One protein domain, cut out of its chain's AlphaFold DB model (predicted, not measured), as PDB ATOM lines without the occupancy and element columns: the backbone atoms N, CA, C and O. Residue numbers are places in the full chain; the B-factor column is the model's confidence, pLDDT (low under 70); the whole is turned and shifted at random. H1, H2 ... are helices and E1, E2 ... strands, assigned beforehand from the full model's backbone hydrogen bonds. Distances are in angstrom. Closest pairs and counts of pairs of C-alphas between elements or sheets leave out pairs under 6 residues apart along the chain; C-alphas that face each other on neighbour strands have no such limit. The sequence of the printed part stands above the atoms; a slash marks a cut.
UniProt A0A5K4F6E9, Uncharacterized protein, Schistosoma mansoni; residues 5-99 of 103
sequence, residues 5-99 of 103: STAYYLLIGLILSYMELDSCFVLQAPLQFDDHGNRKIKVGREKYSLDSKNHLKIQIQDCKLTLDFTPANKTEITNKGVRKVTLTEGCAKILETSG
ATOM      1  N   SER A   5     186.067 165.534 204.098       56.07
ATOM      2  CA  SER A   5     185.688 166.939 203.921       56.07
ATOM      3  C   SER A   5     185.677 167.392 202.458       56.07
ATOM      4  O   SER A   5     184.730 168.047 202.033       56.07
ATOM      5  N   THR A   6     186.688 167.030 201.667       57.65
ATOM      6  CA  THR A   6     186.776 167.370 200.241       57.65
ATOM      7  C   THR A   6     185.647 166.715 199.453       57.65
ATOM      8  O   THR A   6     185.051 167.371 198.606       57.65
ATOM      9  N   ALA A   7     185.295 165.467 199.778       57.72
ATOM     10  CA  ALA A   7     184.162 164.789 199.150       57.72
ATOM     11  C   ALA A   7     182.833 165.525 199.413       57.72
ATOM     12  O   ALA A   7     182.042 165.694 198.489       57.72
ATOM     13  N   TYR A   8     182.614 166.047 200.628       59.03
ATOM     14  CA  TYR A   8     181.426 166.856 200.943       59.03
ATOM     15  C   TYR A   8     181.385 168.199 200.201       59.03
ATOM     16  O   TYR A   8     180.315 168.621 199.767       59.03
ATOM     17  N   TYR A   9     182.521 168.882 200.031       61.72
ATOM     18  CA  TYR A   9     182.550 170.132 199.264       61.72
ATOM     19  C   TYR A   9     182.292 169.899 197.778       61.72
ATOM     20  O   TYR A   9     181.528 170.648 197.173       61.72
ATOM     21  N   LEU A  10     182.877 168.840 197.210       62.26
ATOM     22  CA  LEU A  10     182.594 168.430 195.836       62.26
ATOM     23  C   LEU A  10     181.112 168.069 195.676       62.26
ATOM     24  O   LEU A  10     180.487 168.534 194.733       62.26
ATOM     25  N   LEU A  11     180.525 167.349 196.639       63.62
ATOM     26  CA  LEU A  11     179.096 167.022 196.675       63.62
ATOM     27  C   LEU A  11     178.203 168.272 196.618       63.62
ATOM     28  O   LEU A  11     177.284 168.338 195.805       63.62
ATOM     29  N   ILE A  12     178.463 169.261 197.479       66.32
ATOM     30  CA  ILE A  12     177.673 170.501 197.519       66.32
ATOM     31  C   ILE A  12     177.863 171.291 196.225       66.32
ATOM     32  O   ILE A  12     176.879 171.729 195.633       66.32
ATOM     33  N   GLY A  13     179.112 171.453 195.780       62.03
ATOM     34  CA  GLY A  13     179.433 172.175 194.553       62.03
ATOM     35  C   GLY A  13     178.748 171.571 193.332       62.03
ATOM     36  O   GLY A  13     178.258 172.314 192.493       62.03
ATOM     37  N   LEU A  14     178.641 170.241 193.271       60.21
ATOM     38  CA  LEU A  14     178.068 169.548 192.122       60.21
ATOM     39  C   LEU A  14     176.537 169.540 192.133       60.21
ATOM     40  O   LEU A  14     175.916 169.710 191.090       60.21
ATOM     41  N   ILE A  15     175.914 169.427 193.311       61.39
ATOM     42  CA  ILE A  15     174.465 169.633 193.451       61.39
ATOM     43  C   ILE A  15     174.101 171.066 193.038       61.39
ATOM     44  O   ILE A  15     173.111 171.264 192.340       61.39
ATOM     45  N   LEU A  16     174.919 172.057 193.408       61.13
ATOM     46  CA  LEU A  16     174.741 173.445 192.975       61.13
ATOM     47  C   LEU A  16     175.012 173.633 191.475       61.13
ATOM     48  O   LEU A  16     174.241 174.316 190.812       61.13
ATOM     49  N   SER A  17     176.040 172.995 190.909       56.50
ATOM     50  CA  SER A  17     176.311 173.095 189.470       56.50
ATOM     51  C   SER A  17     175.275 172.358 188.624       56.50
ATOM     52  O   SER A  17     174.986 172.792 187.518       56.50
ATOM     53  N   TYR A  18     174.700 171.256 189.118       54.55
ATOM     54  CA  TYR A  18     173.577 170.578 188.463       54.55
ATOM     55  C   TYR A  18     172.362 171.510 188.376       54.55
ATOM     56  O   TYR A  18     171.730 171.577 187.325       54.55
ATOM     57  N   MET A  19     172.105 172.306 189.425       51.33
ATOM     58  CA  MET A  19     171.079 173.355 189.368       51.33
ATOM     59  C   MET A  19     171.393 174.408 188.294       51.33
ATOM     60  O   MET A  19     170.488 174.795 187.559       51.33
ATOM     61  N   GLU A  20     172.649 174.854 188.169       50.51
ATOM     62  CA  GLU A  20     173.041 175.816 187.121       50.51
ATOM     63  C   GLU A  20     172.943 175.227 185.703       50.51
ATOM     64  O   GLU A  20     172.451 175.898 184.798       50.51
ATOM     65  N   LEU A  21     173.383 173.980 185.497       50.05
ATOM     66  CA  LEU A  21     173.453 173.344 184.175       50.05
ATOM     67  C   LEU A  21     172.079 173.002 183.592       50.05
ATOM     68  O   LEU A  21     171.872 173.196 182.396       50.05
ATOM     69  N   ASP A  22     171.140 172.510 184.407       50.40
ATOM     70  CA  ASP A  22     169.799 172.149 183.914       50.40
ATOM     71  C   ASP A  22     168.916 173.391 183.693       50.40
ATOM     72  O   ASP A  22     167.911 173.357 182.981       50.40
ATOM     73  N   SER A  23     169.314 174.536 184.257       48.06
ATOM     74  CA  SER A  23     168.584 175.787 184.124       48.06
ATOM     75  C   SER A  23     169.485 176.935 183.657       48.06
ATOM     76  O   SER A  23     169.713 177.911 184.362       48.06
ATOM     77  N   CYS A  24     169.849 176.925 182.364       51.95
ATOM     78  CA  CYS A  24     170.279 178.131 181.617       51.95
ATOM     79  C   CYS A  24     169.266 179.305 181.691       51.95
ATOM     80  O   CYS A  24     169.480 180.367 181.106       51.95
ATOM     81  N   PHE A  25     168.156 179.122 182.403       45.24
ATOM     82  CA  PHE A  25     167.233 180.146 182.842       45.24
ATOM     83  C   PHE A  25     167.372 180.322 184.353       45.24
ATOM     84  O   PHE A  25     167.022 179.426 185.117       45.24
ATOM     85  N   VAL A  26     167.789 181.512 184.793       53.09
ATOM     86  CA  VAL A  26     167.617 181.922 186.193       53.09
ATOM     87  C   VAL A  26     166.117 182.002 186.456       53.09
ATOM     88  O   VAL A  26     165.465 183.004 186.152       53.09
ATOM     89  N   LEU A  27     165.545 180.920 186.978       46.67
ATOM     90  CA  LEU A  27     164.131 180.864 187.296       46.67
ATOM     91  C   LEU A  27     163.911 181.652 188.589       46.67
ATOM     92  O   LEU A  27     164.023 181.127 189.696       46.67
ATOM     93  N   GLN A  28     163.621 182.946 188.450       54.37
ATOM     94  CA  GLN A  28     163.151 183.768 189.559       54.37
ATOM     95  C   GLN A  28     161.740 183.310 189.940       54.37
ATOM     96  O   GLN A  28     160.747 183.865 189.477       54.37
ATOM     97  N   ALA A  29     161.631 182.265 190.759       56.78
ATOM     98  CA  ALA A  29     160.354 181.921 191.365       56.78
ATOM     99  C   ALA A  29     160.177 182.715 192.670       56.78
ATOM    100  O   ALA A  29     161.120 182.819 193.464       56.78
ATOM    101  N   PRO A  30     158.984 183.278 192.920       62.02
ATOM    102  CA  PRO A  30     158.718 183.998 194.153       62.02
ATOM    103  C   PRO A  30     158.852 183.045 195.344       62.02
ATOM    104  O   PRO A  30     158.233 181.979 195.381       62.02
ATOM    105  N   LEU A  31     159.667 183.435 196.324       70.08
ATOM    106  CA  LEU A  31     159.788 182.705 197.582       70.08
ATOM    107  C   LEU A  31     158.470 182.830 198.345       70.08
ATOM    108  O   LEU A  31     158.045 183.933 198.687       70.08
ATOM    109  N   GLN A  32     157.833 181.696 198.625       77.84
ATOM    110  CA  GLN A  32     156.662 181.665 199.492       77.84
ATOM    111  C   GLN A  32     157.121 181.599 200.946       77.84
ATOM    112  O   GLN A  32     157.973 180.776 201.293       77.84
ATOM    113  N   PHE A  33     156.546 182.459 201.781       81.87
ATOM    114  CA  PHE A  33     156.760 182.462 203.222       81.87
ATOM    115  C   PHE A  33     155.634 181.678 203.889       81.87
ATOM    116  O   PHE A  33     154.469 181.858 203.538       81.87
ATOM    117  N   ASP A  34     155.979 180.800 204.829       81.77
ATOM    118  CA  ASP A  34     154.996 180.252 205.766       81.77
ATOM    119  C   ASP A  34     154.928 181.088 207.052       81.77
ATOM    120  O   ASP A  34     155.760 181.968 207.280       81.77
ATOM    121  N   ASP A  35     153.956 180.786 207.915       86.18
ATOM    122  CA  ASP A  35     153.718 181.508 209.176       86.18
ATOM    123  C   ASP A  35     154.896 181.438 210.168       86.18
ATOM    124  O   ASP A  35     154.913 182.141 211.176       86.18
ATOM    125  N   HIS A  36     155.906 180.607 209.891       85.74
ATOM    126  CA  HIS A  36     157.125 180.490 210.692       85.74
ATOM    127  C   HIS A  36     158.308 181.257 210.077       85.74
ATOM    128  O   HIS A  36     159.426 181.184 210.593       85.74
ATOM    129  N   GLY A  37     158.095 181.962 208.959       82.51
ATOM    130  CA  GLY A  37     159.129 182.685 208.221       82.51
ATOM    131  C   GLY A  37     160.020 181.795 207.352       82.51
ATOM    132  O   GLY A  37     161.031 182.275 206.830       82.51
ATOM    133  N   ASN A  38     159.674 180.513 207.173       86.91
ATOM    134  CA  ASN A  38     160.435 179.642 206.284       86.91
ATOM    135  C   ASN A  38     160.138 180.017 204.837       86.91
ATOM    136  O   ASN A  38     158.985 180.215 204.454       86.91
ATOM    137  N   ARG A  39     161.183 180.046 204.016       85.50
ATOM    138  CA  ARG A  39     161.099 180.394 202.597       85.50
ATOM    139  C   ARG A  39     161.112 179.111 201.800       85.50
ATOM    140  O   ARG A  39     162.035 178.319 201.969       85.50
ATOM    141  N   LYS A  40     160.109 178.887 200.959       86.76
ATOM    142  CA  LYS A  40     159.979 177.664 200.160       86.76
ATOM    143  C   LYS A  40     159.855 178.007 198.685       86.76
ATOM    144  O   LYS A  40     159.171 178.958 198.312       86.76
ATOM    145  N   ILE A  41     160.499 177.198 197.857       84.38
ATOM    146  CA  ILE A  41     160.410 177.255 196.400       84.38
ATOM    147  C   ILE A  41     160.388 175.828 195.857       84.38
ATOM    148  O   ILE A  41     161.043 174.925 196.383       84.38
ATOM    149  N   LYS A  42     159.585 175.618 194.817       79.14
ATOM    150  CA  LYS A  42     159.503 174.354 194.093       79.14
ATOM    151  C   LYS A  42     159.820 174.623 192.629       79.14
ATOM    152  O   LYS A  42     159.097 175.383 191.991       79.14
ATOM    153  N   VAL A  43     160.870 173.991 192.114       73.18
ATOM    154  CA  VAL A  43     161.282 174.077 190.708       73.18
ATOM    155  C   VAL A  43     161.155 172.675 190.124       73.18
ATOM    156  O   VAL A  43     161.833 171.747 190.549       73.18
ATOM    157  N   GLY A  44     160.183 172.462 189.236       75.56
ATOM    158  CA  GLY A  44     159.880 171.122 188.723       75.56
ATOM    159  C   GLY A  44     159.549 170.111 189.837       75.56
ATOM    160  O   GLY A  44     158.534 170.235 190.536       75.56
ATOM    161  N   ARG A  45     160.389 169.078 189.988       78.25
ATOM    162  CA  ARG A  45     160.269 168.037 191.035       78.25
ATOM    163  C   ARG A  45     161.069 168.351 192.300       78.25
ATOM    164  O   ARG A  45     160.951 167.623 193.285       78.25
ATOM    165  N   GLU A  46     161.838 169.424 192.277       79.29
ATOM    166  CA  GLU A  46     162.787 169.788 193.312       79.29
ATOM    167  C   GLU A  46     162.129 170.758 194.286       79.29
ATOM    168  O   GLU A  46     161.361 171.646 193.902       79.29
ATOM    169  N   LYS A  47     162.386 170.557 195.575       84.96
ATOM    170  CA  LYS A  47     161.893 171.435 196.635       84.96
ATOM    171  C   LYS A  47     163.075 171.998 197.388       84.96
ATOM    172  O   LYS A  47     163.921 171.247 197.868       84.96
ATOM    173  N   TYR A  48     163.061 173.303 197.575       86.60
ATOM    174  CA  TYR A  48     164.045 174.011 198.366       86.60
ATOM    175  C   TYR A  48     163.322 174.734 199.486       86.60
ATOM    176  O   TYR A  48     162.263 175.336 199.279       86.60
ATOM    177  N   SER A  49     163.887 174.682 200.683       89.73
ATOM    178  CA  SER A  49     163.405 175.492 201.788       89.73
ATOM    179  C   SER A  49     164.547 176.028 202.623       89.73
ATOM    180  O   SER A  49     165.395 175.248 203.042       89.73
ATOM    181  N   LEU A  50     164.524 177.321 202.921       89.78
ATOM    182  CA  LEU A  50     165.364 177.929 203.942       89.78
ATOM    183  C   LEU A  50     164.510 178.123 205.192       89.78
ATOM    184  O   LEU A  50     163.533 178.875 205.154       89.78
ATOM    185  N   ASP A  51     164.836 177.410 206.266       89.66
ATOM    186  CA  ASP A  51     164.099 177.544 207.519       89.66
ATOM    187  C   ASP A  51     164.557 178.753 208.349       89.66
ATOM    188  O   ASP A  51     165.591 179.371 208.081       89.66
ATOM    189  N   SER A  52     163.772 179.110 209.366       86.43
ATOM    190  CA  SER A  52     164.056 180.243 210.260       86.43
ATOM    191  C   SER A  52     165.353 180.105 211.064       86.43
ATOM    192  O   SER A  52     165.833 181.086 211.632       86.43
ATOM    193  N   LYS A  53     165.956 178.911 211.093       88.89
ATOM    194  CA  LYS A  53     167.262 178.645 211.701       88.89
ATOM    195  C   LYS A  53     168.393 178.683 210.672       88.89
ATOM    196  O   LYS A  53     169.494 178.268 210.993       88.89
ATOM    197  N   ASN A  54     168.157 179.191 209.461       88.51
ATOM    198  CA  ASN A  54     169.120 179.210 208.358       88.51
ATOM    199  C   ASN A  54     169.580 177.814 207.907       88.51
ATOM    200  O   ASN A  54     170.689 177.671 207.395       88.51
ATOM    201  N   HIS A  55     168.748 176.779 208.040       90.57
ATOM    202  CA  HIS A  55     169.028 175.519 207.359       90.57
ATOM    203  C   HIS A  55     168.419 175.532 205.961       90.57
ATOM    204  O   HIS A  55     167.203 175.679 205.802       90.57
ATOM    205  N   LEU A  56     169.257 175.323 204.948       89.51
ATOM    206  CA  LEU A  56     168.807 175.064 203.589       89.51
ATOM    207  C   LEU A  56     168.526 173.572 203.442       89.51
ATOM    208  O   LEU A  56     169.419 172.742 203.605       89.51
ATOM    209  N   LYS A  57     167.287 173.229 203.111       90.77
ATOM    210  CA  LYS A  57     166.856 171.867 202.803       90.77
ATOM    211  C   LYS A  57     166.576 171.781 201.317       90.77
ATOM    212  O   LYS A  57     165.796 172.573 200.796       90.77
ATOM    213  N   ILE A  58     167.201 170.818 200.665       88.31
ATOM    214  CA  ILE A  58     167.046 170.521 199.248       88.31
ATOM    215  C   ILE A  58     166.468 169.117 199.168       88.31
ATOM    216  O   ILE A  58     166.992 168.192 199.785       88.31
ATOM    217  N   GLN A  59     165.373 168.952 198.443       87.68
ATOM    218  CA  GLN A  59     164.785 167.654 198.169       87.68
ATOM    219  C   GLN A  59     164.671 167.453 196.663       87.68
ATOM    220  O   GLN A  59     163.913 168.160 196.000       87.68
ATOM    221  N   ILE A  60     165.360 166.433 196.161       84.22
ATOM    222  CA  ILE A  60     165.305 165.974 194.775       84.22
ATOM    223  C   ILE A  60     164.881 164.508 194.837       84.22
ATOM    224  O   ILE A  60     165.659 163.650 195.236       84.22
ATOM    225  N   GLN A  61     163.623 164.221 194.499       83.70
ATOM    226  CA  GLN A  61     163.053 162.871 194.627       83.70
ATOM    227  C   GLN A  61     163.202 162.304 196.064       83.70
ATOM    228  O   GLN A  61     162.617 162.859 197.006       83.70
ATOM    229  N   ASP A  62     163.947 161.207 196.236       84.79
ATOM    230  CA  ASP A  62     164.274 160.548 197.508       84.79
ATOM    231  C   ASP A  62     165.555 161.095 198.173       84.79
ATOM    232  O   ASP A  62     165.803 160.828 199.358       84.79
ATOM    233  N   CYS A  63     166.337 161.917 197.468       83.12
ATOM    234  CA  CYS A  63     167.442 162.665 198.049       83.12
ATOM    235  C   CYS A  63     166.915 163.854 198.854       83.12
ATOM    236  O   CYS A  63     166.229 164.733 198.331       83.12
ATOM    237  N   LYS A  64     167.259 163.891 200.141       89.61
ATOM    238  CA  LYS A  64     167.075 165.041 201.022       89.61
ATOM    239  C   LYS A  64     168.438 165.441 201.554       89.61
ATOM    240  O   LYS A  64     169.102 164.647 202.214       89.61
ATOM    241  N   LEU A  65     168.805 166.684 201.302       86.90
ATOM    242  CA  LEU A  65     170.032 167.313 201.752       86.90
ATOM    243  C   LEU A  65     169.670 168.462 202.690       86.90
ATOM    244  O   LEU A  65     168.788 169.257 202.383       86.90
ATOM    245  N   THR A  66     170.330 168.553 203.841       89.17
ATOM    246  CA  THR A  66     170.214 169.697 204.754       89.17
ATOM    247  C   THR A  66     171.592 170.283 205.028       89.17
ATOM    248  O   THR A  66     172.501 169.567 205.455       89.17
ATOM    249  N   LEU A  67     171.717 171.588 204.789       85.04
ATOM    250  CA  LEU A  67     172.917 172.395 204.983       85.04
ATOM    251  C   LEU A  67     172.646 173.472 206.036       85.04
ATOM    252  O   LEU A  67     171.622 174.148 205.973       85.04
ATOM    253  N   ASP A  68     173.564 173.640 206.982       86.25
ATOM    254  CA  ASP A  68     173.463 174.638 208.048       86.25
ATOM    255  C   ASP A  68     174.256 175.906 207.709       86.25
ATOM    256  O   ASP A  68     175.489 175.915 207.768       86.25
ATOM    257  N   PHE A  69     173.525 176.983 207.400       84.93
ATOM    258  CA  PHE A  69     174.051 178.314 207.089       84.93
ATOM    259  C   PHE A  69     173.976 179.295 208.265       84.93
ATOM    260  O   PHE A  69     174.103 180.503 208.064       84.93
ATOM    261  N   THR A  70     173.776 178.837 209.506       86.28
ATOM    262  CA  THR A  70     173.913 179.744 210.657       86.28
ATOM    263  C   THR A  70     175.308 180.397 210.666       86.28
ATOM    264  O   THR A  70     176.269 179.808 210.178       86.28
ATOM    265  N   PRO A  71     175.496 181.608 211.196       84.12
ATOM    266  CA  PRO A  71     176.844 182.144 211.354       84.12
ATOM    267  C   PRO A  71     177.711 181.209 212.209       84.12
ATOM    268  O   PRO A  71     177.236 180.672 213.212       84.12
ATOM    269  N   ALA A  72     178.969 181.004 211.812       84.94
ATOM    270  CA  ALA A  72     179.901 180.194 212.587       84.94
ATOM    271  C   ALA A  72     180.150 180.838 213.957       84.94
ATOM    272  O   ALA A  72     180.398 182.042 214.056       84.94
ATOM    273  N   ASN A  73     180.100 180.042 215.024       84.22
ATOM    274  CA  ASN A  73     180.462 180.529 216.351       84.22
ATOM    275  C   ASN A  73     181.993 180.606 216.514       84.22
ATOM    276  O   ASN A  73     182.763 180.056 215.724       84.22
ATOM    277  N   LYS A  74     182.457 181.275 217.576       86.68
ATOM    278  CA  LYS A  74     183.894 181.479 217.828       86.68
ATOM    279  C   LYS A  74     184.682 180.164 217.888       86.68
ATOM    280  O   LYS A  74     185.808 180.113 217.397       86.68
ATOM    281  N   THR A  75     184.105 179.110 218.460       86.09
ATOM    282  CA  THR A  75     184.737 177.789 218.570       86.09
ATOM    283  C   THR A  75     184.892 177.131 217.203       86.09
ATOM    284  O   THR A  75     185.968 176.629 216.895       86.09
ATOM    285  N   GLU A  76     183.858 177.175 216.360       81.73
ATOM    286  CA  GLU A  76     183.916 176.667 214.984       81.73
ATOM    287  C   GLU A  76     184.984 177.404 214.174       81.73
ATOM    288  O   GLU A  76     185.807 176.769 213.521       81.73
ATOM    289  N   ILE A  77     185.034 178.734 214.278       83.90
ATOM    290  CA  ILE A  77     186.038 179.549 213.586       83.90
ATOM    291  C   ILE A  77     187.451 179.183 214.059       83.90
ATOM    292  O   ILE A  77     188.342 178.953 213.243       83.90
ATOM    293  N   THR A  78     187.653 179.088 215.375       84.70
ATOM    294  CA  THR A  78     188.973 178.828 215.975       84.70
ATOM    295  C   THR A  78     189.474 177.425 215.640       84.70
ATOM    296  O   THR A  78     190.642 177.243 215.302       84.70
ATOM    297  N   ASN A  79     188.583 176.433 215.671       81.97
ATOM    298  CA  ASN A  79     188.939 175.033 215.457       81.97
ATOM    299  C   ASN A  79     188.844 174.600 213.990       81.97
ATOM    300  O   ASN A  79     188.995 173.413 213.709       81.97
ATOM    301  N   LYS A  80     188.562 175.526 213.058       76.72
ATOM    302  CA  LYS A  80     188.229 175.200 211.657       76.72
ATOM    303  C   LYS A  80     187.161 174.098 211.586       76.72
ATOM    304  O   LYS A  80     187.272 173.143 210.817       76.72
ATOM    305  N   GLY A  81     186.165 174.212 212.463       67.16
ATOM    306  CA  GLY A  81     185.086 173.251 212.620       67.16
ATOM    307  C   GLY A  81     184.326 173.080 211.313       67.16
ATOM    308  O   GLY A  81     183.966 174.054 210.655       67.16
ATOM    309  N   VAL A  82     184.094 171.827 210.934       69.19
ATOM    310  CA  VAL A  82     183.302 171.476 209.757       69.19
ATOM    311  C   VAL A  82     181.875 171.217 210.207       69.19
ATOM    312  O   VAL A  82     181.642 170.461 211.155       69.19
ATOM    313  N   ARG A  83     180.911 171.819 209.514       72.62
ATOM    314  CA  ARG A  83     179.499 171.555 209.777       72.62
ATOM    315  C   ARG A  83     179.046 170.269 209.126       72.62
ATOM    316  O   ARG A  83     179.454 169.929 208.017       72.62
ATOM    317  N   LYS A  84     178.186 169.550 209.844       71.22
ATOM    318  CA  LYS A  84     177.612 168.304 209.356       71.22
ATOM    319  C   LYS A  84     176.604 168.606 208.259       71.22
ATOM    320  O   LYS A  84     175.654 169.356 208.457       71.22
ATOM    321  N   VAL A  85     176.805 167.954 207.128       75.70
ATOM    322  CA  VAL A  85     175.822 167.848 206.059       75.70
ATOM    323  C   VAL A  85     174.987 166.609 206.343       75.70
ATOM    324  O   VAL A  85     175.541 165.530 206.543       75.70
ATOM    325  N   THR A  86     173.664 166.753 206.385       80.61
ATOM    326  CA  THR A  86     172.772 165.592 206.520       80.61
ATOM    327  C   THR A  86     172.219 165.240 205.150       80.61
ATOM    328  O   THR A  86     171.607 166.091 204.506       80.61
ATOM    329  N   LEU A  87     172.435 163.999 204.718       83.28
ATOM    330  CA  LEU A  87     171.982 163.468 203.433       83.28
ATOM    331  C   LEU A  87     171.274 162.122 203.627       83.28
ATOM    332  O   LEU A  87     171.615 161.369 204.537       83.28
ATOM    333  N   THR A  88     170.269 161.835 202.801       84.46
ATOM    334  CA  THR A  88     169.596 160.524 202.764       84.46
ATOM    335  C   THR A  88     170.277 159.576 201.779       84.46
ATOM    336  O   THR A  88     171.009 160.011 200.894       84.46
ATOM    337  N   GLU A  89     169.981 158.277 201.880       81.27
ATOM    338  CA  GLU A  89     170.455 157.256 200.928       81.27
ATOM    339  C   GLU A  89     170.080 157.565 199.471       81.27
ATOM    340  O   GLU A  89     170.853 157.276 198.562       81.27
ATOM    341  N   GLY A  90     168.938 158.222 199.235       80.27
ATOM    342  CA  GLY A  90     168.555 158.675 197.894       80.27
ATOM    343  C   GLY A  90     169.589 159.607 197.258       80.27
ATOM    344  O   GLY A  90     169.800 159.573 196.050       80.27
ATOM    345  N   CYS A  91     170.321 160.381 198.067       79.34
ATOM    346  CA  CYS A  91     171.414 161.203 197.557       79.34
ATOM    347  C   CYS A  91     172.595 160.355 197.075       79.34
ATOM    348  O   CYS A  91     173.211 160.720 196.084       79.34
ATOM    349  N   ALA A  92     172.889 159.214 197.710       73.71
ATOM    350  CA  ALA A  92     173.971 158.330 197.274       73.71
ATOM    351  C   ALA A  92     173.720 157.773 195.864       73.71
ATOM    352  O   ALA A  92     174.621 157.803 195.034       73.71
ATOM    353  N   LYS A  93     172.477 157.378 195.554       71.02
ATOM    354  CA  LYS A  93     172.096 156.903 194.211       71.02
ATOM    355  C   LYS A  93     172.277 157.967 193.134       71.02
ATOM    356  O   LYS A  93     172.744 157.660 192.037       71.02
ATOM    357  N   ILE A  94     171.922 159.218 193.441       67.45
ATOM    358  CA  ILE A  94     172.168 160.337 192.523       67.45
ATOM    359  C   ILE A  94     173.673 160.434 192.243       67.45
ATOM    360  O   ILE A  94     174.057 160.534 191.086       67.45
ATOM    361  N   LEU A  95     174.521 160.293 193.266       63.25
ATOM    362  CA  LEU A  95     175.981 160.385 193.138       63.25
ATOM    363  C   LEU A  95     176.634 159.219 192.394       63.25
ATOM    364  O   LEU A  95     177.600 159.442 191.662       63.25
ATOM    365  N   GLU A  96     176.123 158.001 192.573       64.15
ATOM    366  CA  GLU A  96     176.515 156.837 191.769       64.15
ATOM    367  C   GLU A  96     176.178 157.083 190.296       64.15
ATOM    368  O   GLU A  96     177.032 156.934 189.425       64.15
ATOM    369  N   THR A  97     174.963 157.567 190.016       61.89
ATOM    370  CA  THR A  97     174.513 157.862 188.645       61.89
ATOM    371  C   THR A  97     175.301 159.019 188.015       61.89
ATOM    372  O   THR A  97     175.541 159.019 186.811       61.89
ATOM    373  N   SER A  98     175.758 159.988 188.816       57.44
ATOM    374  CA  SER A  98     176.651 161.067 188.375       57.44
ATOM    375  C   SER A  98     178.080 160.609 188.045       57.44
ATOM    376  O   SER A  98     178.867 161.426 187.571       57.44
ATOM    377  N   GLY A  99     178.456 159.354 188.333       49.58
ATOM    378  CA  GLY A  99     179.817 158.839 188.132       49.58
ATOM    379  C   GLY A  99     180.853 159.358 189.140       49.58
ATOM    380  O   GLY A  99     182.053 159.276 188.890       49.58
TER     381      GLY A  99
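AT A GLANCE: This is residues 5 to 99 of the 103 residues of an uncharacterized protein of Schistosoma mansoni (UniProt A0A5K4F6E9). A twisted four-strand sheet forms a wall, with the long helix H1 and the shorter H3 only grazing it; residues 74 to 79, including H2, stick out at the far end of a loop that leaves E4 and folds back to it. The 95 printed residues hold three named helices and four named strands, in the order H1 E1 E2 E3 E4 H2 H3, a mixed class. The sheet, order E1 - E2 - E3 - E4, is antiparallel throughout. The whole is only just compact, close to loose, with a radius of gyration of the C-alphas of 14.6 A and spans of 40 by 40 by 24 A.

HOW THE PARTS SIT: E1, residues 39 to 43, E2, 46 to 50, E3, 55 to 60, and E4, 63 to 68, form a meander, each strand the antiparallel neighbour of the one before. In hairpin E1 and E2, N 41 and O 48 are 2.9 A apart, within hydrogen-bond range; so are N 49 and O 57 of hairpin E2 and E3, 2.8 A, and N 58 and O 65 of hairpin E3 and E4, 2.8 A. Residues 86 to 87 pair antiparallel with 65 to 66 of E4. H3, residues 89 to 97, touches E4; their closest C-alphas, of Gly 90 and Cys 63, are 4.1 A apart. H1, residues 5 to 22, grazes the sheet with residues 12 to 19 and is near H3, with 6 pairs of C-alphas within 10 A. H2, residues 74 to 78, is apart from H1 and H3. In H1, H2 and H3 every O i to N i+4 pair is within hydrogen-bond range.

IN THESE COORDINATES: E3 spans 16.2 A and E4 16.7 A; E1 and E2 span 13.5 A and 13.6 A. H1 spans 26.1 A from C-alpha 5 at (185.688, 166.939, 203.921). H2 spans 6.0 A, and H3 13.0 A, ending at C-alpha 97 at (174.513, 157.862, 188.645).

THE WHOLE: The farthest C-alphas, of Gly 44 and Thr 78, are 40.6 A apart. The printed part has no cut; the link from H1 to E1, residues 23 to 38, is long. Mean pLDDT of the printed part is 74.1, with residues 5 to 30, 81 to 82 and 94 to 99 under 70.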